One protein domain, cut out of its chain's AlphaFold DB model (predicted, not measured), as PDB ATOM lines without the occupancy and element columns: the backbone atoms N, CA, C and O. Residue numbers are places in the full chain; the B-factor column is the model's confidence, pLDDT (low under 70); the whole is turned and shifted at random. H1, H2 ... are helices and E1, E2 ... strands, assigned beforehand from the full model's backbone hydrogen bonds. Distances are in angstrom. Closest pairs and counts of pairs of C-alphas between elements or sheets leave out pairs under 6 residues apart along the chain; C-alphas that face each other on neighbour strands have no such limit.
ATOM      1  N   ILE A  17     -26.965 -45.365  31.258       85.88
ATOM      2  CA  ILE A  17     -27.399 -45.300  32.661       85.88
ATOM      3  C   ILE A  17     -28.881 -45.643  32.833       85.88
ATOM      4  O   ILE A  17     -29.266 -46.202  33.856       85.88
ATOM      5  N   ILE A  18     -29.710 -45.383  31.816       89.50
ATOM      6  CA  ILE A  18     -31.148 -45.665  31.862       89.50
ATOM      7  C   ILE A  18     -31.444 -47.004  31.181       89.50
ATOM      8  O   ILE A  18     -31.482 -47.106  29.949       89.50
ATOM      9  N   ALA A  19     -31.665 -48.034  32.000       90.25
ATOM     10  CA  ALA A  19     -31.948 -49.392  31.536       90.25
ATOM     11  C   ALA A  19     -33.371 -49.555  30.974       90.25
ATOM     12  O   ALA A  19     -33.560 -50.261  29.985       90.25
ATOM     13  N   GLN A  20     -34.361 -48.885  31.570       93.81
ATOM     14  CA  GLN A  20     -35.773 -48.993  31.202       93.81
ATOM     15  C   GLN A  20     -36.408 -47.608  31.073       93.81
ATOM     16  O   GLN A  20     -36.114 -46.715  31.862       93.81
ATOM     17  N   SER A  21     -37.251 -47.436  30.049       95.88
ATOM     18  CA  SER A  21     -37.981 -46.184  29.843       95.88
ATOM     19  C   SER A  21     -39.086 -46.030  30.883       95.88
ATOM     20  O   SER A  21     -39.683 -47.023  31.304       95.88
ATOM     21  N   GLY A  22     -39.406 -44.795  31.250       96.31
ATOM     22  CA  GLY A  22     -40.476 -44.524  32.202       96.31
ATOM     23  C   GLY A  22     -40.657 -43.042  32.479       96.31
ATOM     24  O   GLY A  22     -39.988 -42.201  31.882       96.31
ATOM     25  N   PHE A  23     -41.576 -42.735  33.390       96.44
ATOM     26  CA  PHE A  23     -41.772 -41.370  33.858       96.44
ATOM     27  C   PHE A  23     -40.782 -41.019  34.970       96.44
ATOM     28  O   PHE A  23     -40.493 -41.853  35.828       96.44
ATOM     29  N   ALA A  24     -40.289 -39.784  34.938       95.25
ATOM     30  CA  ALA A  24     -39.437 -39.193  35.961       95.25
ATOM     31  C   ALA A  24     -40.053 -37.888  36.485       95.25
ATOM     32  O   ALA A  24     -40.915 -37.296  35.835       95.25
ATOM     33  N   ASP A  25     -39.596 -37.438  37.652       95.56
ATOM     34  CA  ASP A  25     -40.077 -36.198  38.275       95.56
ATOM     35  C   ASP A  25     -39.302 -34.955  37.821       95.56
ATOM     36  O   ASP A  25     -39.845 -33.854  37.846       95.56
ATOM     37  N   ILE A  26     -38.039 -35.133  37.418       95.19
ATOM     38  CA  ILE A  26     -37.107 -34.061  37.055       95.19
ATOM     39  C   ILE A  26     -36.462 -34.389  35.708       95.19
ATOM     40  O   ILE A  26     -36.059 -35.531  35.471       95.19
ATOM     41  N   PHE A  27     -36.343 -33.385  34.840       94.12
ATOM     42  CA  PHE A  27     -35.430 -33.416  33.702       94.12
ATOM     43  C   PHE A  27     -34.269 -32.457  33.946       94.12
ATOM     44  O   PHE A  27     -34.463 -31.397  34.525       94.12
ATOM     45  N   GLU A  28     -33.086 -32.789  33.439       89.31
ATOM     46  CA  GLU A  28     -31.936 -31.885  33.416       89.31
ATOM     47  C   GLU A  28     -31.688 -31.409  31.981       89.31
ATOM     48  O   GLU A  28     -31.944 -32.132  31.018       89.31
ATOM     49  N   GLY A  29     -31.125 -30.210  31.812       82.12
ATOM     50  CA  GLY A  29     -30.685 -29.737  30.492       82.12
ATOM     51  C   GLY A  29     -29.520 -30.552  29.902       82.12
ATOM     52  O   GLY A  29     -29.198 -30.423  28.719       82.12
ATOM     53  N   TYR A  30     -28.882 -31.408  30.706       81.94
ATOM     54  CA  TYR A  30     -27.758 -32.236  30.291       81.94
ATOM     55  C   TYR A  30     -28.203 -33.362  29.344       81.94
ATOM     56  O   TYR A  30     -28.939 -34.267  29.721       81.94
ATOM     57  N   GLY A  31     -27.750 -33.309  28.088       81.19
ATOM     58  CA  GLY A  31     -28.207 -34.218  27.022       81.19
ATOM     59  C   GLY A  31     -29.474 -33.759  26.298       81.19
ATOM     60  O   GLY A  31     -29.810 -34.322  25.259       81.19
ATOM     61  N   GLY A  32     -30.089 -32.676  26.776       87.88
ATOM     62  CA  GLY A  32     -31.223 -32.019  26.145       87.88
ATOM     63  C   GLY A  32     -32.566 -32.677  26.452       87.88
ATOM     64  O   GLY A  32     -32.672 -33.864  26.752       87.88
ATOM     65  N   VAL A  33     -33.617 -31.869  26.336       92.81
ATOM     66  CA  VAL A  33     -35.009 -32.275  26.535       92.81
ATOM     67  C   VAL A  33     -35.816 -31.765  25.354       92.81
ATOM     68  O   VAL A  33     -35.647 -30.625  24.922       92.81
ATOM     69  N   ILE A  34     -36.687 -32.614  24.813       94.31
ATOM     70  CA  ILE A  34     -37.598 -32.230  23.735       94.31
ATOM     71  C   ILE A  34     -38.943 -31.887  24.358       94.31
ATOM     72  O   ILE A  34     -39.572 -32.717  25.011       94.31
ATOM     73  N   VAL A  35     -39.388 -30.659  24.123       94.19
ATOM     74  CA  VAL A  35     -40.626 -30.103  24.667       94.19
ATOM     75  C   VAL A  35     -41.454 -29.502  23.544       94.19
ATOM     76  O   VAL A  35     -40.916 -29.008  22.552       94.19
ATOM     77  N   ARG A  36     -42.775 -29.533  23.704       95.81
ATOM     78  CA  ARG A  36     -43.665 -28.703  22.897       95.81
ATOM     79  C   ARG A  36     -43.786 -27.328  23.564       95.81
ATOM     80  O   ARG A  36     -43.906 -27.302  24.789       95.81
ATOM     81  N   PRO A  37     -43.742 -26.205  22.825       94.38
ATOM     82  CA  PRO A  37     -43.801 -24.871  23.427       94.38
ATOM     83  C   PRO A  37     -45.005 -24.669  24.356       94.38
ATOM     84  O   PRO A  37     -44.870 -24.070  25.416       94.38
ATOM     85  N   GLU A  38     -46.160 -25.240  24.010       96.44
ATOM     86  CA  GLU A  38     -47.395 -25.169  24.795       96.44
ATOM     87  C   GLU A  38     -47.341 -25.900  26.147       96.44
ATOM     88  O   GLU A  38     -48.253 -25.756  26.959       96.44
ATOM     89  N   PHE A  39     -46.283 -26.667  26.427       96.56
ATOM     90  CA  PHE A  39     -46.066 -27.260  27.747       96.56
ATOM     91  C   PHE A  39     -45.707 -26.229  28.821       96.56
ATOM     92  O   PHE A  39     -45.738 -26.559  30.007       96.56
ATOM     93  N   PHE A  40     -45.378 -24.996  28.429       96.56
ATOM     94  CA  PHE A  40     -45.044 -23.904  29.334       96.56
ATOM     95  C   PHE A  40     -46.046 -22.763  29.163       96.56
ATOM     96  O   PHE A  40     -46.107 -22.109  28.124       96.56
ATOM     97  N   ASP A  41     -46.854 -22.532  30.195       96.25
ATOM     98  CA  ASP A  41     -47.756 -21.384  30.265       96.25
ATOM     99  C   ASP A  41     -47.014 -20.104  30.706       96.25
ATOM    100  O   ASP A  41     -45.822 -20.123  31.013       96.25
ATOM    101  N   ALA A  42     -47.740 -18.987  30.815       97.62
ATOM    102  CA  ALA A  42     -47.177 -17.705  31.247       97.62
ATOM    103  C   ALA A  42     -46.451 -17.772  32.607       97.62
ATOM    104  O   ALA A  42     -45.414 -17.137  32.775       97.62
ATOM    105  N   THR A  43     -46.941 -18.595  33.546       96.69
ATOM    106  CA  THR A  43     -46.318 -18.745  34.876       96.69
ATOM    107  C   THR A  43     -44.896 -19.283  34.757       96.69
ATOM    108  O   THR A  43     -44.040 -18.923  35.554       96.69
ATOM    109  N   SER A  44     -44.616 -20.115  33.751       96.88
ATOM    110  CA  SER A  44     -43.294 -20.721  33.557       96.88
ATOM    111  C   SER A  44     -42.183 -19.686  33.344       96.88
ATOM    112  O   SER A  44     -41.019 -19.977  33.617       96.88
ATOM    113  N   PHE A  45     -42.541 -18.474  32.912       96.31
ATOM    114  CA  PHE A  45     -41.623 -17.356  32.687       96.31
ATOM    115  C   PHE A  45     -41.496 -16.419  33.902       96.31
ATOM    116  O   PHE A  45     -40.638 -15.540  33.913       96.31
ATOM    117  N   GLU A  46     -42.303 -16.619  34.946       96.81
ATOM    118  CA  GLU A  46     -42.260 -15.871  36.207       96.81
ATOM    119  C   GLU A  46     -41.375 -16.594  37.235       96.81
ATOM    120  O   GLU A  46     -41.846 -17.078  38.268       96.81
ATOM    121  N   ILE A  47     -40.080 -16.716  36.925       97.25
ATOM    122  CA  ILE A  47     -39.137 -17.511  37.722       97.25
ATOM    123  C   ILE A  47     -38.810 -16.784  39.043       97.25
ATOM    124  O   ILE A  47     -38.259 -15.679  39.010       97.25
ATOM    125  N   PRO A  48     -39.104 -17.377  40.214       95.75
ATOM    126  CA  PRO A  48     -38.783 -16.775  41.501       95.75
ATOM    127  C   PRO A  48     -37.276 -16.872  41.802       95.75
ATOM    128  O   PRO A  48     -36.620 -17.812  41.338       95.75
ATOM    129  N   PRO A  49     -36.710 -15.951  42.608       93.62
ATOM    130  CA  PRO A  49     -35.280 -15.946  42.935       93.62
ATOM    131  C   PRO A  49     -34.755 -17.278  43.488       93.62
ATOM    132  O   PRO A  49     -33.642 -17.681  43.167       93.62
ATOM    133  N   GLU A  50     -35.565 -17.988  44.275       92.06
ATOM    134  CA  GLU A  50     -35.215 -19.267  44.899       92.06
ATOM    135  C   GLU A  50     -34.999 -20.399  43.889       92.06
ATOM    136  O   GLU A  50     -34.335 -21.380  44.215       92.06
ATOM    137  N   ALA A  51     -35.558 -20.279  42.680       95.88
ATOM    138  CA  ALA A  51     -35.465 -21.291  41.632       95.88
ATOM    139  C   ALA A  51     -34.678 -20.819  40.397       95.88
ATOM    140  O   ALA A  51     -34.449 -21.604  39.482       95.88
ATOM    141  N   PHE A  52     -34.232 -19.558  40.366       94.38
ATOM    142  CA  PHE A  52     -33.580 -18.959  39.198       94.38
ATOM    143  C   PHE A  52     -32.308 -19.698  38.756       94.38
ATOM    144  O   PHE A  52     -32.026 -19.793  37.567       94.38
ATOM    145  N   HIS A  53     -31.550 -20.241  39.710       94.12
ATOM    146  CA  HIS A  53     -30.297 -20.959  39.446       94.12
ATOM    147  C   HIS A  53     -30.471 -22.473  39.240       94.12
ATOM    148  O   HIS A  53     -29.476 -23.170  39.041       94.12
ATOM    149  N   VAL A  54     -31.707 -22.972  39.320       94.94
ATOM    150  CA  VAL A  54     -32.083 -24.394  39.216       94.94
ATOM    151  C   VAL A  54     -33.323 -24.512  38.325       94.94
ATOM    152  O   VAL A  54     -34.424 -24.889  38.739       94.94
ATOM    153  N   ASP A  55     -33.147 -24.083  37.076       94.31
ATOM    154  CA  ASP A  55     -34.196 -24.012  36.060       94.31
ATOM    155  C   ASP A  55     -34.788 -25.389  35.733       94.31
ATOM    156  O   ASP A  55     -35.988 -25.503  35.492       94.31
ATOM    157  N   ASP A  56     -33.980 -26.442  35.808       95.31
ATOM    158  CA  ASP A  56     -34.416 -27.835  35.717       95.31
ATOM    159  C   ASP A  56     -35.495 -28.186  36.752       95.31
ATOM    160  O   ASP A  56     -36.548 -28.731  36.399       95.31
ATOM    161  N   VAL A  57     -35.293 -27.812  38.018       97.00
ATOM    162  CA  VAL A  57     -36.281 -28.002  39.089       97.00
ATOM    163  C   VAL A  57     -37.530 -27.157  38.837       97.00
ATOM    164  O   VAL A  57     -38.654 -27.659  38.949       97.00
ATOM    165  N   TRP A  58     -37.356 -25.884  38.473       97.69
ATOM    166  CA  TRP A  58     -38.470 -24.977  38.191       97.69
ATOM    167  C   TRP A  58     -39.363 -25.493  37.058       97.69
ATOM    168  O   TRP A  58     -40.571 -25.660  37.245       97.69
ATOM    169  N   LEU A  59     -38.772 -25.785  35.899       97.38
ATOM    170  CA  LEU A  59     -39.500 -26.206  34.708       97.38
ATOM    171  C   LEU A  59     -40.137 -27.587  34.896       97.38
ATOM    172  O   LEU A  59     -41.282 -27.785  34.486       97.38
ATOM    173  N   SER A  60     -39.466 -28.513  35.584       98.06
ATOM    174  CA  SER A  60     -40.060 -29.807  35.952       98.06
ATOM    175  C   SER A  60     -41.280 -29.629  36.866       98.06
ATOM    176  O   SER A  60     -42.308 -30.296  36.700       98.06
ATOM    177  N   GLY A  61     -41.220 -28.666  37.790       97.75
ATOM    178  CA  GLY A  61     -42.362 -28.272  38.610       97.75
ATOM    179  C   GLY A  61     -43.504 -27.660  37.793       97.75
ATOM    180  O   GLY A  61     -44.671 -27.961  38.055       97.75
ATOM    181  N   MET A  62     -43.196 -26.858  36.767       97.94
ATOM    182  CA  MET A  62     -44.204 -26.303  35.853       97.94
ATOM    183  C   MET A  62     -44.919 -27.394  35.059       97.94
ATOM    184  O   MET A  62     -46.147 -27.369  34.980       97.94
ATOM    185  N   LEU A  63     -44.184 -28.388  34.549       97.88
ATOM    186  CA  LEU A  63     -44.780 -29.550  33.884       97.88
ATOM    187  C   LEU A  63     -45.668 -30.352  34.839       97.88
ATOM    188  O   LEU A  63     -46.818 -30.646  34.514       97.88
ATOM    189  N   THR A  64     -45.175 -30.627  36.050       97.75
ATOM    190  CA  THR A  64     -45.931 -31.360  37.076       97.75
ATOM    191  C   THR A  64     -47.232 -30.636  37.428       97.75
ATOM    192  O   THR A  64     -48.289 -31.262  37.506       97.75
ATOM    193  N   ARG A  65     -47.191 -29.305  37.579       95.75
ATOM    194  CA  ARG A  65     -48.378 -28.472  37.833       95.75
ATOM    195  C   ARG A  65     -49.411 -28.567  36.705       95.75
ATOM    196  O   ARG A  65     -50.604 -28.522  36.986       95.75
ATOM    197  N   GLN A  66     -48.966 -28.707  35.458       95.50
ATOM    198  CA  GLN A  66     -49.841 -28.895  34.296       95.50
ATOM    199  C   GLN A  66     -50.257 -30.360  34.068       95.50
ATOM    200  O   GLN A  66     -50.967 -30.653  33.109       95.50
ATOM    201  N   GLY A  67     -49.836 -31.293  34.931       95.56
ATOM    202  CA  GLY A  67     -50.125 -32.720  34.773       95.56
ATOM    203  C   GLY A  67     -49.388 -33.369  33.598       95.56
ATOM    204  O   GLY A  67     -49.827 -34.398  33.086       95.56
ATOM    205  N   ILE A  68     -48.281 -32.773  33.151       97.00
ATOM    206  CA  ILE A  68     -47.468 -33.271  32.041       97.00
ATOM    207  C   ILE A  68     -46.336 -34.124  32.615       97.00
ATOM    208  O   ILE A  68     -45.453 -33.621  33.304       97.00
ATOM    209  N   GLY A  69     -46.358 -35.426  32.326       96.81
ATOM    210  CA  GLY A  69     -45.298 -36.347  32.735       96.81
ATOM    211  C   GLY A  69     -44.038 -36.214  31.874       96.81
ATOM    212  O   GLY A  69     -44.121 -36.048  30.656       96.81
ATOM    213  N   ILE A  70     -42.868 -36.351  32.499       97.19
ATOM    214  CA  ILE A  70     -41.567 -36.337  31.821       97.19
ATOM    215  C   ILE A  70     -41.208 -37.766  31.421       97.19
ATOM    216  O   ILE A  70     -40.994 -38.615  32.283       97.19
ATOM    217  N   TRP A  71     -41.139 -38.044  30.119       96.06
ATOM    218  CA  TRP A  71     -40.773 -39.365  29.611       96.06
ATOM    219  C   TRP A  71     -39.258 -39.498  29.433       96.06
ATOM    220  O   TRP A  71     -38.662 -38.825  28.592       96.06
ATOM    221  N   LEU A  72     -38.645 -40.413  30.181       94.19
ATOM    222  CA  LEU A  72     -37.231 -40.744  30.088       94.19
ATOM    223  C   LEU A  72     -37.036 -41.960  29.177       94.19
ATOM    224  O   LEU A  72     -37.482 -43.066  29.487       94.19
ATOM    225  N   ALA A  73     -36.359 -41.761  28.048       92.25
ATOM    226  CA  ALA A  73     -36.059 -42.833  27.107       92.25
ATOM    227  C   ALA A  73     -34.873 -43.684  27.589       92.25
ATOM    228  O   ALA A  73     -33.800 -43.174  27.907       92.25
ATOM    229  N   SER A  74     -35.038 -45.005  27.578       92.75
ATOM    230  CA  SER A  74     -33.943 -45.947  27.826       92.75
ATOM    231  C   SER A  74     -32.957 -46.011  26.670       92.75
ATOM    232  O   SER A  74     -33.243 -45.587  25.546       92.75
ATOM    233  N   ASN A  75     -31.820 -46.659  26.934       89.19
ATOM    234  CA  ASN A  75     -30.836 -47.040  25.921       89.19
ATOM    235  C   ASN A  75     -30.163 -45.848  25.213       89.19
ATOM    236  O   ASN A  75     -29.507 -46.029  24.188       89.19
ATOM    237  N   GLN A  76     -30.294 -44.646  25.780       88.62
ATOM    238  CA  GLN A  76     -29.526 -43.474  25.379       88.62
ATOM    239  C   GLN A  76     -28.132 -43.541  25.999       88.62
ATOM    240  O   GLN A  76     -27.959 -43.985  27.138       88.62
ATOM    241  N   PHE A  77     -27.130 -43.134  25.226       87.50
ATOM    242  CA  PHE A  77     -25.780 -42.956  25.741       87.50
ATOM    243  C   PHE A  77     -25.660 -41.577  26.375       87.50
ATOM    244  O   PHE A  77     -26.155 -40.599  25.818       87.50
ATOM    245  N   GLU A  78     -24.957 -41.501  27.502       84.12
ATOM    246  CA  GLU A  78     -24.556 -40.212  28.061       84.12
ATOM    247  C   GLU A  78     -23.804 -39.383  27.005       84.12
ATOM    248  O   GLU A  78     -22.925 -39.920  26.310       84.12
ATOM    249  N   PRO A  79     -24.102 -38.077  26.887       81.56
ATOM    250  CA  PRO A  79     -23.289 -37.172  26.095       81.56
ATOM    251  C   PRO A  79     -21.829 -37.245  26.544       81.56
ATOM    252  O   PRO A  79     -21.531 -37.277  27.739       81.56
ATOM    253  N   ALA A  96     -24.154 -17.113  47.519       89.88
ATOM    254  CA  ALA A  96     -23.657 -17.020  48.890       89.88
ATOM    255  C   ALA A  96     -23.014 -18.360  49.316       89.88
ATOM    256  O   ALA A  96     -22.128 -18.864  48.626       89.88
ATOM    257  N   GLU A  97     -23.491 -18.966  50.401       91.62
ATOM    258  CA  GLU A  97     -22.980 -20.244  50.912       91.62
ATOM    259  C   GLU A  97     -23.687 -21.476  50.316       91.62
ATOM    260  O   GLU A  97     -23.273 -22.612  50.557       91.62
ATOM    261  N   GLN A  98     -24.742 -21.278  49.520       91.50
ATOM    262  CA  GLN A  98     -25.562 -22.360  48.976       91.50
ATOM    263  C   GLN A  98     -24.972 -22.897  47.673       91.50
ATOM    264  O   GLN A  98     -24.678 -22.138  46.748       91.50
ATOM    265  N   GLY A  99     -24.794 -24.217  47.605       93.31
ATOM    266  CA  GLY A  99     -24.469 -24.927  46.378       93.31
ATOM    267  C   GLY A  99     -25.713 -25.526  45.729       93.31
ATOM    268  O   GLY A  99     -26.846 -25.280  46.141       93.31
ATOM    269  N   ARG A 100     -25.481 -26.342  44.700       93.31
ATOM    270  CA  ARG A 100     -26.539 -26.973  43.906       93.31
ATOM    271  C   ARG A 100     -27.565 -27.722  44.764       93.31
ATOM    272  O   ARG A 100     -28.755 -27.481  44.618       93.31
ATOM    273  N   SER A 101     -27.112 -28.566  45.692       94.19
ATOM    274  CA  SER A 101     -28.000 -29.371  46.540       94.19
ATOM    275  C   SER A 101     -28.914 -28.519  47.425       94.19
ATOM    276  O   SER A 101     -30.087 -28.845  47.598       94.19
ATOM    277  N   GLU A 102     -28.392 -27.432  48.000       94.88
ATOM    278  CA  GLU A 102     -29.182 -26.525  48.833       94.88
ATOM    279  C   GLU A 102     -30.182 -25.721  47.996       94.88
ATOM    280  O   GLU A 102     -31.330 -25.552  48.411       94.88
ATOM    281  N   LEU A 103     -29.769 -25.258  46.812       95.44
ATOM    282  CA  LEU A 103     -30.638 -24.545  45.875       95.44
ATOM    283  C   LEU A 103     -31.779 -25.445  45.376       95.44
ATOM    284  O   LEU A 103     -32.941 -25.046  45.463       95.44
ATOM    285  N   ASP A 104     -31.475 -26.681  44.966       95.62
ATOM    286  CA  ASP A 104     -32.475 -27.678  44.560       95.62
ATOM    287  C   ASP A 104     -33.491 -27.917  45.684       95.62
ATOM    288  O   ASP A 104     -34.703 -27.842  45.471       95.62
ATOM    289  N   ALA A 105     -33.014 -28.160  46.910       94.75
ATOM    290  CA  ALA A 105     -33.879 -28.416  48.057       94.75
ATOM    291  C   ALA A 105     -34.804 -27.228  48.367       94.75
ATOM    292  O   ALA A 105     -35.988 -27.431  48.660       94.75
ATOM    293  N   ASN A 106     -34.296 -25.997  48.274       94.88
ATOM    294  CA  ASN A 106     -35.084 -24.786  48.496       94.88
ATOM    295  C   ASN A 106     -36.157 -24.600  47.416       94.88
ATOM    296  O   ASN A 106     -37.323 -24.374  47.750       94.88
ATOM    297  N   ALA A 107     -35.795 -24.760  46.140       96.62
ATOM    298  CA  ALA A 107     -36.733 -24.665  45.025       96.62
ATOM    299  C   ALA A 107     -37.821 -25.748  45.110       96.62
ATOM    300  O   ALA A 107     -39.011 -25.442  45.000       96.62
ATOM    301  N   ILE A 108     -37.443 -26.997  45.412       96.12
ATOM    302  CA  ILE A 108     -38.383 -28.103  45.647       96.12
ATOM    303  C   ILE A 108     -39.335 -27.758  46.796       96.12
ATOM    304  O   ILE A 108     -40.550 -27.872  46.646       96.12
ATOM    305  N   GLN A 109     -38.822 -27.302  47.943       95.38
ATOM    306  CA  GLN A 109     -39.661 -26.929  49.088       95.38
ATOM    307  C   GLN A 109     -40.630 -25.790  48.755       95.38
ATOM    308  O   GLN A 109     -41.803 -25.842  49.135       95.38
ATOM    309  N   MET A 110     -40.176 -24.783  48.012       95.69
ATOM    310  CA  MET A 110     -41.022 -23.696  47.530       95.69
ATOM    311  C   MET A 110     -42.149 -24.227  46.630       95.69
ATOM    312  O   MET A 110     -43.320 -23.928  46.879       95.69
ATOM    313  N   LEU A 111     -41.825 -25.051  45.628       96.56
ATOM    314  CA  LEU A 111     -42.792 -25.636  44.691       96.56
ATOM    315  C   LEU A 111     -43.837 -26.492  45.419       96.56
ATOM    316  O   LEU A 111     -45.044 -26.354  45.200       96.56
ATOM    317  N   ARG A 112     -43.380 -27.319  46.361       95.06
ATOM    318  CA  ARG A 112     -44.223 -28.164  47.213       95.06
ATOM    319  C   ARG A 112     -45.162 -27.347  48.097       95.06
ATOM    320  O   ARG A 112     -46.339 -27.687  48.229       95.06
ATOM    321  N   ARG A 113     -44.691 -26.239  48.675       94.62
ATOM    322  CA  ARG A 113     -45.531 -25.325  49.469       94.62
ATOM    323  C   ARG A 113     -46.565 -24.610  48.607       94.62
ATOM    324  O   ARG A 113     -47.729 -24.564  49.017       94.62
ATOM    325  N   ARG A 114     -46.142 -24.087  47.450       94.25
ATOM    326  CA  ARG A 114     -46.931 -23.214  46.568       94.25
ATOM    327  C   ARG A 114     -47.979 -23.960  45.748       94.25
ATOM    328  O   ARG A 114     -49.111 -23.497  45.682       94.25
ATOM    329  N   TRP A 115     -47.634 -25.111  45.172       94.25
ATOM    330  CA  TRP A 115     -48.516 -25.859  44.260       94.25
ATOM    331  C   TRP A 115     -48.858 -27.276  44.722       94.25
ATOM    332  O   TRP A 115     -49.551 -27.991  44.007       94.25
ATOM    333  N   LYS A 116     -48.409 -27.690  45.913       94.31
ATOM    334  CA  LYS A 116     -48.712 -29.010  46.503       94.31
ATOM    335  C   LYS A 116     -48.299 -30.209  45.634       94.31
ATOM    336  O   LYS A 116     -48.827 -31.302  45.804       94.31
TER     337      LYS A 116
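Overview. This is residues 17 to 79 and 96 to 116 of the 133 residues of an uncharacterized protein of Candidatus Aquiluna sp. XM-24bin5 (UniProt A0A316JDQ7). Two helices, H2 and H3, pack side by side, with short H1 and a small E1-E2 strand ribbon at opposite sides of H2. Among 84 printed residues come E1, H1, H2, E2, H3, mostly helix, with under half in named elements. The whole is compact, radius of gyration of the C-alphas 13.6 A, spanning 37 by 32 by 20 A.

Arrangement. Start at E1, residues 22 to 24, antiparallel to E2, residues 70 to 72; N 24 and O 70 are within hydrogen-bond range, 3.0 A. H1, residues 42 to 45, touches H2, residues 55 to 65, closest at C-alphas 44 and 62, 6.1 A. H2 touches H3, residues 100 to 115, closest at C-alphas 61 and 111, 6.6 A, the same way at a shallow tilt of 22 degrees. In H2 and H3 every O i to N i+4 pair is within hydrogen-bond range.

Along the chain. Find E1 beginning at C-alpha 22 (-40.476, -44.524, 32.202); H3 runs 22.0 A to C-alpha 115 (-48.516, -25.859, 44.260).

Size, cuts and confidence. Residues 80 to 95 are cut out; C-alphas 79 and 96 are 30.4 A apart. The E1 to H1 link is long. No printed residue is under 70 in pLDDT.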